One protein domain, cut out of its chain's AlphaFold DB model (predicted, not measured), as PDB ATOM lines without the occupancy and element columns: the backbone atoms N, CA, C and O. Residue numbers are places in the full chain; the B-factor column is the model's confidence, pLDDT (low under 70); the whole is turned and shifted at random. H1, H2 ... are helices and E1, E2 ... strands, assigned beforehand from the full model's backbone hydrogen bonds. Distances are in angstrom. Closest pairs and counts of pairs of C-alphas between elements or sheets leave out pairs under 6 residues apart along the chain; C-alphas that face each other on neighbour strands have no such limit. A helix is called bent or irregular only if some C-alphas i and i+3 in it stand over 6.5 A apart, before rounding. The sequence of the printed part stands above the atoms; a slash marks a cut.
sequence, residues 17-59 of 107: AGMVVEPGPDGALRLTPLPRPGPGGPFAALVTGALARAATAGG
ATOM      1  N   ALA A  17     186.816 188.463 196.992       56.81
ATOM      2  CA  ALA A  17     186.835 187.440 198.029       56.81
ATOM      3  C   ALA A  17     188.165 187.435 198.820       56.81
ATOM      4  O   ALA A  17     188.826 186.408 198.916       56.81
ATOM      5  N   GLY A  18     188.638 188.586 199.312       65.56
ATOM      6  CA  GLY A  18     189.939 188.692 199.988       65.56
ATOM      7  C   GLY A  18     191.160 188.392 199.104       65.56
ATOM      8  O   GLY A  18     192.269 188.327 199.624       65.56
ATOM      9  N   MET A  19     190.976 188.218 197.791       69.12
ATOM     10  CA  MET A  19     192.031 187.914 196.822       69.12
ATOM     11  C   MET A  19     191.755 188.598 195.487       69.12
ATOM     12  O   MET A  19     190.599 188.749 195.087       69.12
ATOM     13  N   VAL A  20     192.825 188.965 194.791       71.50
ATOM     14  CA  VAL A  20     192.802 189.354 193.380       71.50
ATOM     15  C   VAL A  20     193.049 188.103 192.538       71.50
ATOM     16  O   VAL A  20     193.931 187.306 192.862       71.50
ATOM     17  N   VAL A  21     192.262 187.931 191.476       71.75
ATOM     18  CA  VAL A  21     192.416 186.847 190.497       71.75
ATOM     19  C   VAL A  21     192.868 187.455 189.179       71.75
ATOM     20  O   VAL A  21     192.139 188.249 188.587       71.75
ATOM     21  N   GLU A  22     194.057 187.080 188.723       69.56
ATOM     22  CA  GLU A  22     194.638 187.563 187.471       69.56
ATOM     23  C   GLU A  22     194.810 186.398 186.489       69.56
ATOM     24  O   GLU A  22     195.461 185.404 186.826       69.56
ATOM     25  N   PRO A  23     194.241 186.478 185.276       66.00
ATOM     26  CA  PRO A  23     194.486 185.481 184.245       66.00
ATOM     27  C   PRO A  23     195.906 185.619 183.676       66.00
ATOM     28  O   PRO A  23     196.361 186.715 183.349       66.00
ATOM     29  N   GLY A  24     196.599 184.492 183.553       73.88
ATOM     30  CA  GLY A  24     197.878 184.334 182.872       73.88
ATOM     31  C   GLY A  24     197.699 184.015 181.382       73.88
ATOM     32  O   GLY A  24     196.648 183.520 180.968       73.88
ATOM     33  N   PRO A  25     198.718 184.293 180.552       61.34
ATOM     34  CA  PRO A  25     198.660 184.094 179.098       61.34
ATOM     35  C   PRO A  25     198.552 182.617 178.674       61.34
ATOM     36  O   PRO A  25     198.161 182.320 177.552       61.34
ATOM     37  N   ASP A  26     198.882 181.699 179.574       74.25
ATOM     38  CA  ASP A  26     198.809 180.242 179.454       74.25
ATOM     39  C   ASP A  26     197.481 179.656 179.973       74.25
ATOM     40  O   ASP A  26     197.325 178.440 180.060       74.25
ATOM     41  N   GLY A  27     196.522 180.510 180.347       62.34
ATOM     42  CA  GLY A  27     195.276 180.096 180.991       62.34
ATOM     43  C   GLY A  27     195.432 179.765 182.479       62.34
ATOM     44  O   GLY A  27     194.448 179.401 183.125       62.34
ATOM     45  N   ALA A  28     196.634 179.918 183.051       67.31
ATOM     46  CA  ALA A  28     196.825 179.807 184.490       67.31
ATOM     47  C   ALA A  28     196.141 180.978 185.208       67.31
ATOM     48  O   ALA A  28     196.084 182.092 184.698       67.31
ATOM     49  N   LEU A  29     195.641 180.756 186.422       68.56
ATOM     50  CA  LEU A  29     195.108 181.827 187.268       68.56
ATOM     51  C   LEU A  29     196.113 182.138 188.376       68.56
ATOM     52  O   LEU A  29     196.469 181.262 189.164       68.56
ATOM     53  N   ARG A  30     196.558 183.394 188.458       72.88
ATOM     54  CA  ARG A  30     197.335 183.906 189.591       72.88
ATOM     55  C   ARG A  30     196.375 184.434 190.648       72.88
ATOM     56  O   ARG A  30     195.490 185.232 190.355       72.88
ATOM     57  N   LEU A  31     196.542 183.960 191.878       74.44
ATOM     58  CA  LEU A  31     195.729 184.349 193.026       74.44
ATOM     59  C   LEU A  31     196.620 185.089 194.023       74.44
ATOM     60  O   LEU A  31     197.530 184.487 194.591       74.44
ATOM     61  N   THR A  32     196.351 186.372 194.246       76.44
ATOM     62  CA  THR A  32     197.119 187.205 195.182       76.44
ATOM     63  C   THR A  32     196.244 187.589 196.377       76.44
ATOM     64  O   THR A  32     195.215 188.242 196.177       76.44
ATOM     65  N   PRO A  33     196.610 187.218 197.621       69.69
ATOM     66  CA  PRO A  33     195.882 187.647 198.812       69.69
ATOM     67  C   PRO A  33     195.877 189.171 198.965       69.69
ATOM     68  O   PRO A  33     196.897 189.828 198.760       69.69
ATOM     69  N   LEU A  34     194.739 189.742 199.363       70.38
ATOM     70  CA  LEU A  34     194.661 191.162 199.701       70.38
ATOM     71  C   LEU A  34     195.359 191.429 201.045       70.38
ATOM     72  O   LEU A  34     195.208 190.641 201.977       70.38
ATOM     73  N   PRO A  35     196.060 192.566 201.199       66.12
ATOM     74  CA  PRO A  35     196.788 192.894 202.427       66.12
ATOM     75  C   PRO A  35     195.869 193.205 203.618       66.12
ATOM     76  O   PRO A  35     196.279 193.071 204.767       66.12
ATOM     77  N   ARG A  36     194.625 193.627 203.358       69.00
ATOM     78  CA  ARG A  36     193.588 193.849 204.377       69.00
ATOM     79  C   ARG A  36     192.274 193.228 203.927       69.00
ATOM     80  O   ARG A  36     191.396 193.931 203.426       69.00
ATOM     81  N   PRO A  37     192.142 191.904 204.055       67.12
ATOM     82  CA  PRO A  37     190.876 191.265 203.783       67.12
ATOM     83  C   PRO A  37     189.894 191.710 204.879       67.12
ATOM     84  O   PRO A  37     190.216 191.648 206.064       67.12
ATOM     85  N   GLY A  38     188.708 192.198 204.501       69.69
ATOM     86  CA  GLY A  38     187.626 192.429 205.467       69.69
ATOM     87  C   GLY A  38     187.266 191.134 206.217       69.69
ATOM     88  O   GLY A  38     187.809 190.075 205.902       69.69
ATOM     89  N   PRO A  39     186.318 191.152 207.165       70.50
ATOM     90  CA  PRO A  39     186.046 190.010 208.049       70.50
ATOM     91  C   PRO A  39     185.815 188.664 207.332       70.50
ATOM     92  O   PRO A  39     186.222 187.621 207.831       70.50
ATOM     93  N   GLY A  40     185.211 188.674 206.138       70.31
ATOM     94  CA  GLY A  40     184.994 187.472 205.319       70.31
ATOM     95  C   GLY A  40     186.098 187.158 204.301       70.31
ATOM     96  O   GLY A  40     186.058 186.113 203.656       70.31
ATOM     97  N   GLY A  41     187.080 188.041 204.127       74.81
ATOM     98  CA  GLY A  41     188.084 187.926 203.076       74.81
ATOM     99  C   GLY A  41     189.015 186.714 203.217       74.81
ATOM    100  O   GLY A  41     189.234 186.062 202.202       74.81
ATOM    101  N   PRO A  42     189.503 186.314 204.413       75.31
ATOM    102  CA  PRO A  42     190.313 185.097 204.535       75.31
ATOM    103  C   PRO A  42     189.527 183.822 204.199       75.31
ATOM    104  O   PRO A  42     190.049 182.913 203.561       75.31
ATOM    105  N   PHE A  43     188.253 183.752 204.590       76.88
ATOM    106  CA  PHE A  43     187.392 182.617 204.255       76.88
ATOM    107  C   PHE A  43     187.134 182.544 202.748       76.88
ATOM    108  O   PHE A  43     187.335 181.501 202.125       76.88
ATOM    109  N   ALA A  44     186.745 183.668 202.152       77.06
ATOM    110  CA  ALA A  44     186.487 183.756 200.725       77.06
ATOM    111  C   ALA A  44     187.762 183.439 199.912       77.06
ATOM    112  O   ALA A  44     187.693 182.723 198.915       77.06
ATOM    113  N   ALA A  45     188.934 183.835 200.422       77.50
ATOM    114  CA  ALA A  45     190.231 183.494 199.858       77.50
ATOM    115  C   ALA A  45     190.467 181.976 199.804       77.50
ATOM    116  O   ALA A  45     190.795 181.406 198.760       77.50
ATOM    117  N   LEU A  46     190.241 181.288 200.923       81.31
ATOM    118  CA  LEU A  46     190.395 179.836 201.001       81.31
ATOM    119  C   LEU A  46     189.434 179.104 200.060       81.31
ATOM    120  O   LEU A  46     189.852 178.177 199.362       81.31
ATOM    121  N   VAL A  47     188.171 179.532 200.013       83.69
ATOM    122  CA  VAL A  47     187.149 178.930 199.148       83.69
ATOM    123  C   VAL A  47     187.516 179.109 197.679       83.69
ATOM    124  O   VAL A  47     187.602 178.123 196.950       83.69
ATOM    125  N   THR A  48     187.814 180.333 197.239       80.06
ATOM    126  CA  THR A  48     188.190 180.604 195.846       80.06
ATOM    127  C   THR A  48     189.461 179.852 195.451       80.06
ATOM    128  O   THR A  48     189.502 179.250 194.381       80.06
ATOM    129  N   GLY A  49     190.475 179.801 196.319       81.00
ATOM    130  CA  GLY A  49     191.697 179.037 196.054       81.00
ATOM    131  C   GLY A  49     191.465 177.524 195.998       81.00
ATOM    132  O   GLY A  49     192.119 176.819 195.229       81.00
ATOM    133  N   ALA A  50     190.531 176.989 196.788       84.56
ATOM    134  CA  ALA A  50     190.132 175.586 196.702       84.56
ATOM    135  C   ALA A  50     189.386 175.281 195.391       84.56
ATOM    136  O   ALA A  50     189.696 174.286 194.738       84.56
ATOM    137  N   LEU A  51     188.460 176.152 194.981       85.44
ATOM    138  CA  LEU A  51     187.714 176.015 193.727       85.44
ATOM    139  C   LEU A  51     188.636 176.109 192.505       85.44
ATOM    140  O   LEU A  51     188.563 175.258 191.624       85.44
ATOM    141  N   ALA A  52     189.550 177.085 192.487       83.75
ATOM    142  CA  ALA A  52     190.529 177.241 191.414       83.75
ATOM    143  C   ALA A  52     191.408 175.990 191.271       83.75
ATOM    144  O   ALA A  52     191.539 175.456 190.176       83.75
ATOM    145  N   ARG A  53     191.935 175.463 192.386       84.44
ATOM    146  CA  ARG A  53     192.731 174.224 192.374       84.44
ATOM    147  C   ARG A  53     191.939 173.020 191.876       84.44
ATOM    148  O   ARG A  53     192.471 172.213 191.118       84.44
ATOM    149  N   ALA A  54     190.678 172.894 192.289       86.50
ATOM    150  CA  ALA A  54     189.809 171.826 191.811       86.50
ATOM    151  C   ALA A  54     189.568 171.926 190.294       86.50
ATOM    152  O   ALA A  54     189.662 170.911 189.608       86.50
ATOM    153  N   ALA A  55     189.355 173.134 189.764       85.56
ATOM    154  CA  ALA A  55     189.202 173.360 188.326       85.56
ATOM    155  C   ALA A  55     190.477 173.031 187.540       85.56
ATOM    156  O   ALA A  55     190.402 172.368 186.511       85.56
ATOM    157  N   THR A  56     191.651 173.429 188.034       83.62
ATOM    158  CA  THR A  56     192.920 173.166 187.337       83.62
ATOM    159  C   THR A  56     193.338 171.698 187.383       83.62
ATOM    160  O   THR A  56     193.981 171.223 186.458       83.62
ATOM    161  N   ALA A  57     193.004 170.977 188.460       86.12
ATOM    162  CA  ALA A  57     193.395 169.576 188.620       86.12
ATOM    163  C   ALA A  57     192.411 168.600 187.962       86.12
ATOM    164  O   ALA A  57     192.827 167.572 187.431       86.12
ATOM    165  N   GLY A  58     191.111 168.887 188.059       84.00
ATOM    166  CA  GLY A  58     190.046 167.980 187.635       84.00
ATOM    167  C   GLY A  58     189.326 168.386 186.357       84.00
ATOM    168  O   GLY A  58     188.623 167.538 185.822       84.00
ATOM    169  N   GLY A  59     189.503 169.630 185.900       86.38
ATOM    170  CA  GLY A  59     188.740 170.233 184.813       86.38
ATOM    171  C   GLY A  59     187.491 170.982 185.301       86.38
ATOM    172  O   GLY A  59     186.907 170.672 186.345       86.38
TER     173      GLY A  59
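Overview. This is residues 17 to 59 of the 107 residues of the protein "CGNR zinc finger domain-containing protein" of Micromonospora sp. AP08 (UniProt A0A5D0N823). A narrow two-stranded hairpin, E1 and E2, is covered on one face by a single long helix, H1, which runs roughly lengthwise alongside it, while the other face of the hairpin is bare. The chain goes out along E1, turns back along E2, and then swings round through a short link into H1, which runs back toward the same end as the hairpin's turn. The printed part has 43 residues, with two named strands and one named helix in the order E1, E2, H1; the two strands make an antiparallel sheet of order E1 - E2, and the class is mixed, helices and strands. The whole is only just compact, close to loose, with a radius of gyration of the C-alphas of 10.9 A, and it is flat, spanning 31 by 20 by 8 A along its three main axes.

Arrangement. The sheet consists of E1, residues 19 to 23, and E2, residues 29 to 33, which are antiparallel neighbours with an angle of 159 degrees between their N-to-C directions. Together they form a hairpin, joined by a tight link of 5 residues. C-alphas that face each other across the pair include those of Met 19 and Pro 33, 4.3 A apart, those of Val 21 and Leu 31, 4.9 A apart, and those of Pro 23 and Leu 29, 4.8 A apart. The backbone N of Val 20 and O of Thr 32 are within hydrogen-bond range at 2.9 A, and N of Arg 30 and O of Glu 22 are within that range at 2.8 A. A short link of 7 residues leads from E2 to H1, the helix of residues 41 to 58. The closest C-alphas of E1 and H1 are those of Met 19 and Ala 45, 5.7 A apart, and the centres of these two elements are 11.5 A apart. The closest C-alphas of E2 and H1 are those of Pro 33 and Ala 45, 7.1 A apart, with the centres 10.1 A apart. Within 10 A, H1 has 17 pairs of C-alphas with E2 and 11 with E1, made by its residues 41 to 56. In H1 every O i to N i+4 pair is within hydrogen-bond range.

Along the chain. E1 runs from Met 19 to Pro 23 and measures 13.0 A from first to last C-alpha; it begins at C-alpha 19, (192.031, 187.914, 196.822). E2 runs from Leu 29 to Pro 33, also 13.0 A from first to last C-alpha, and ends at C-alpha 33, (195.882, 187.647, 198.812). H1 runs from Gly 41 to Gly 58, 18 residues and 25.3 A from first to last C-alpha. Its C-alpha 41 stands at (188.084, 187.926, 203.076) and its C-alpha 58 at (190.046, 167.980, 187.635). H1 is not bent.

Size, cuts and confidence. The printed part runs from residue 17 to residue 59 of a chain of 107 residues and has no cut. The two C-alphas farthest apart are those of Asp 26, in the link between E1 and E2, and Pro 39, in the link between E2 and H1, at 32.8 A. The first and last printed C-alphas, those of Ala 17 and Gly 59, are 21.8 A apart. Neither link is long. The mean pLDDT of the printed part is 74.7; H1 has a mean of 82, E1 of 70 and E2 of 72. The model's confidence is under 70 at 14 residues: 17 to 19, 22 to 23, 25, 27 to 29, 33 and 35 to 38.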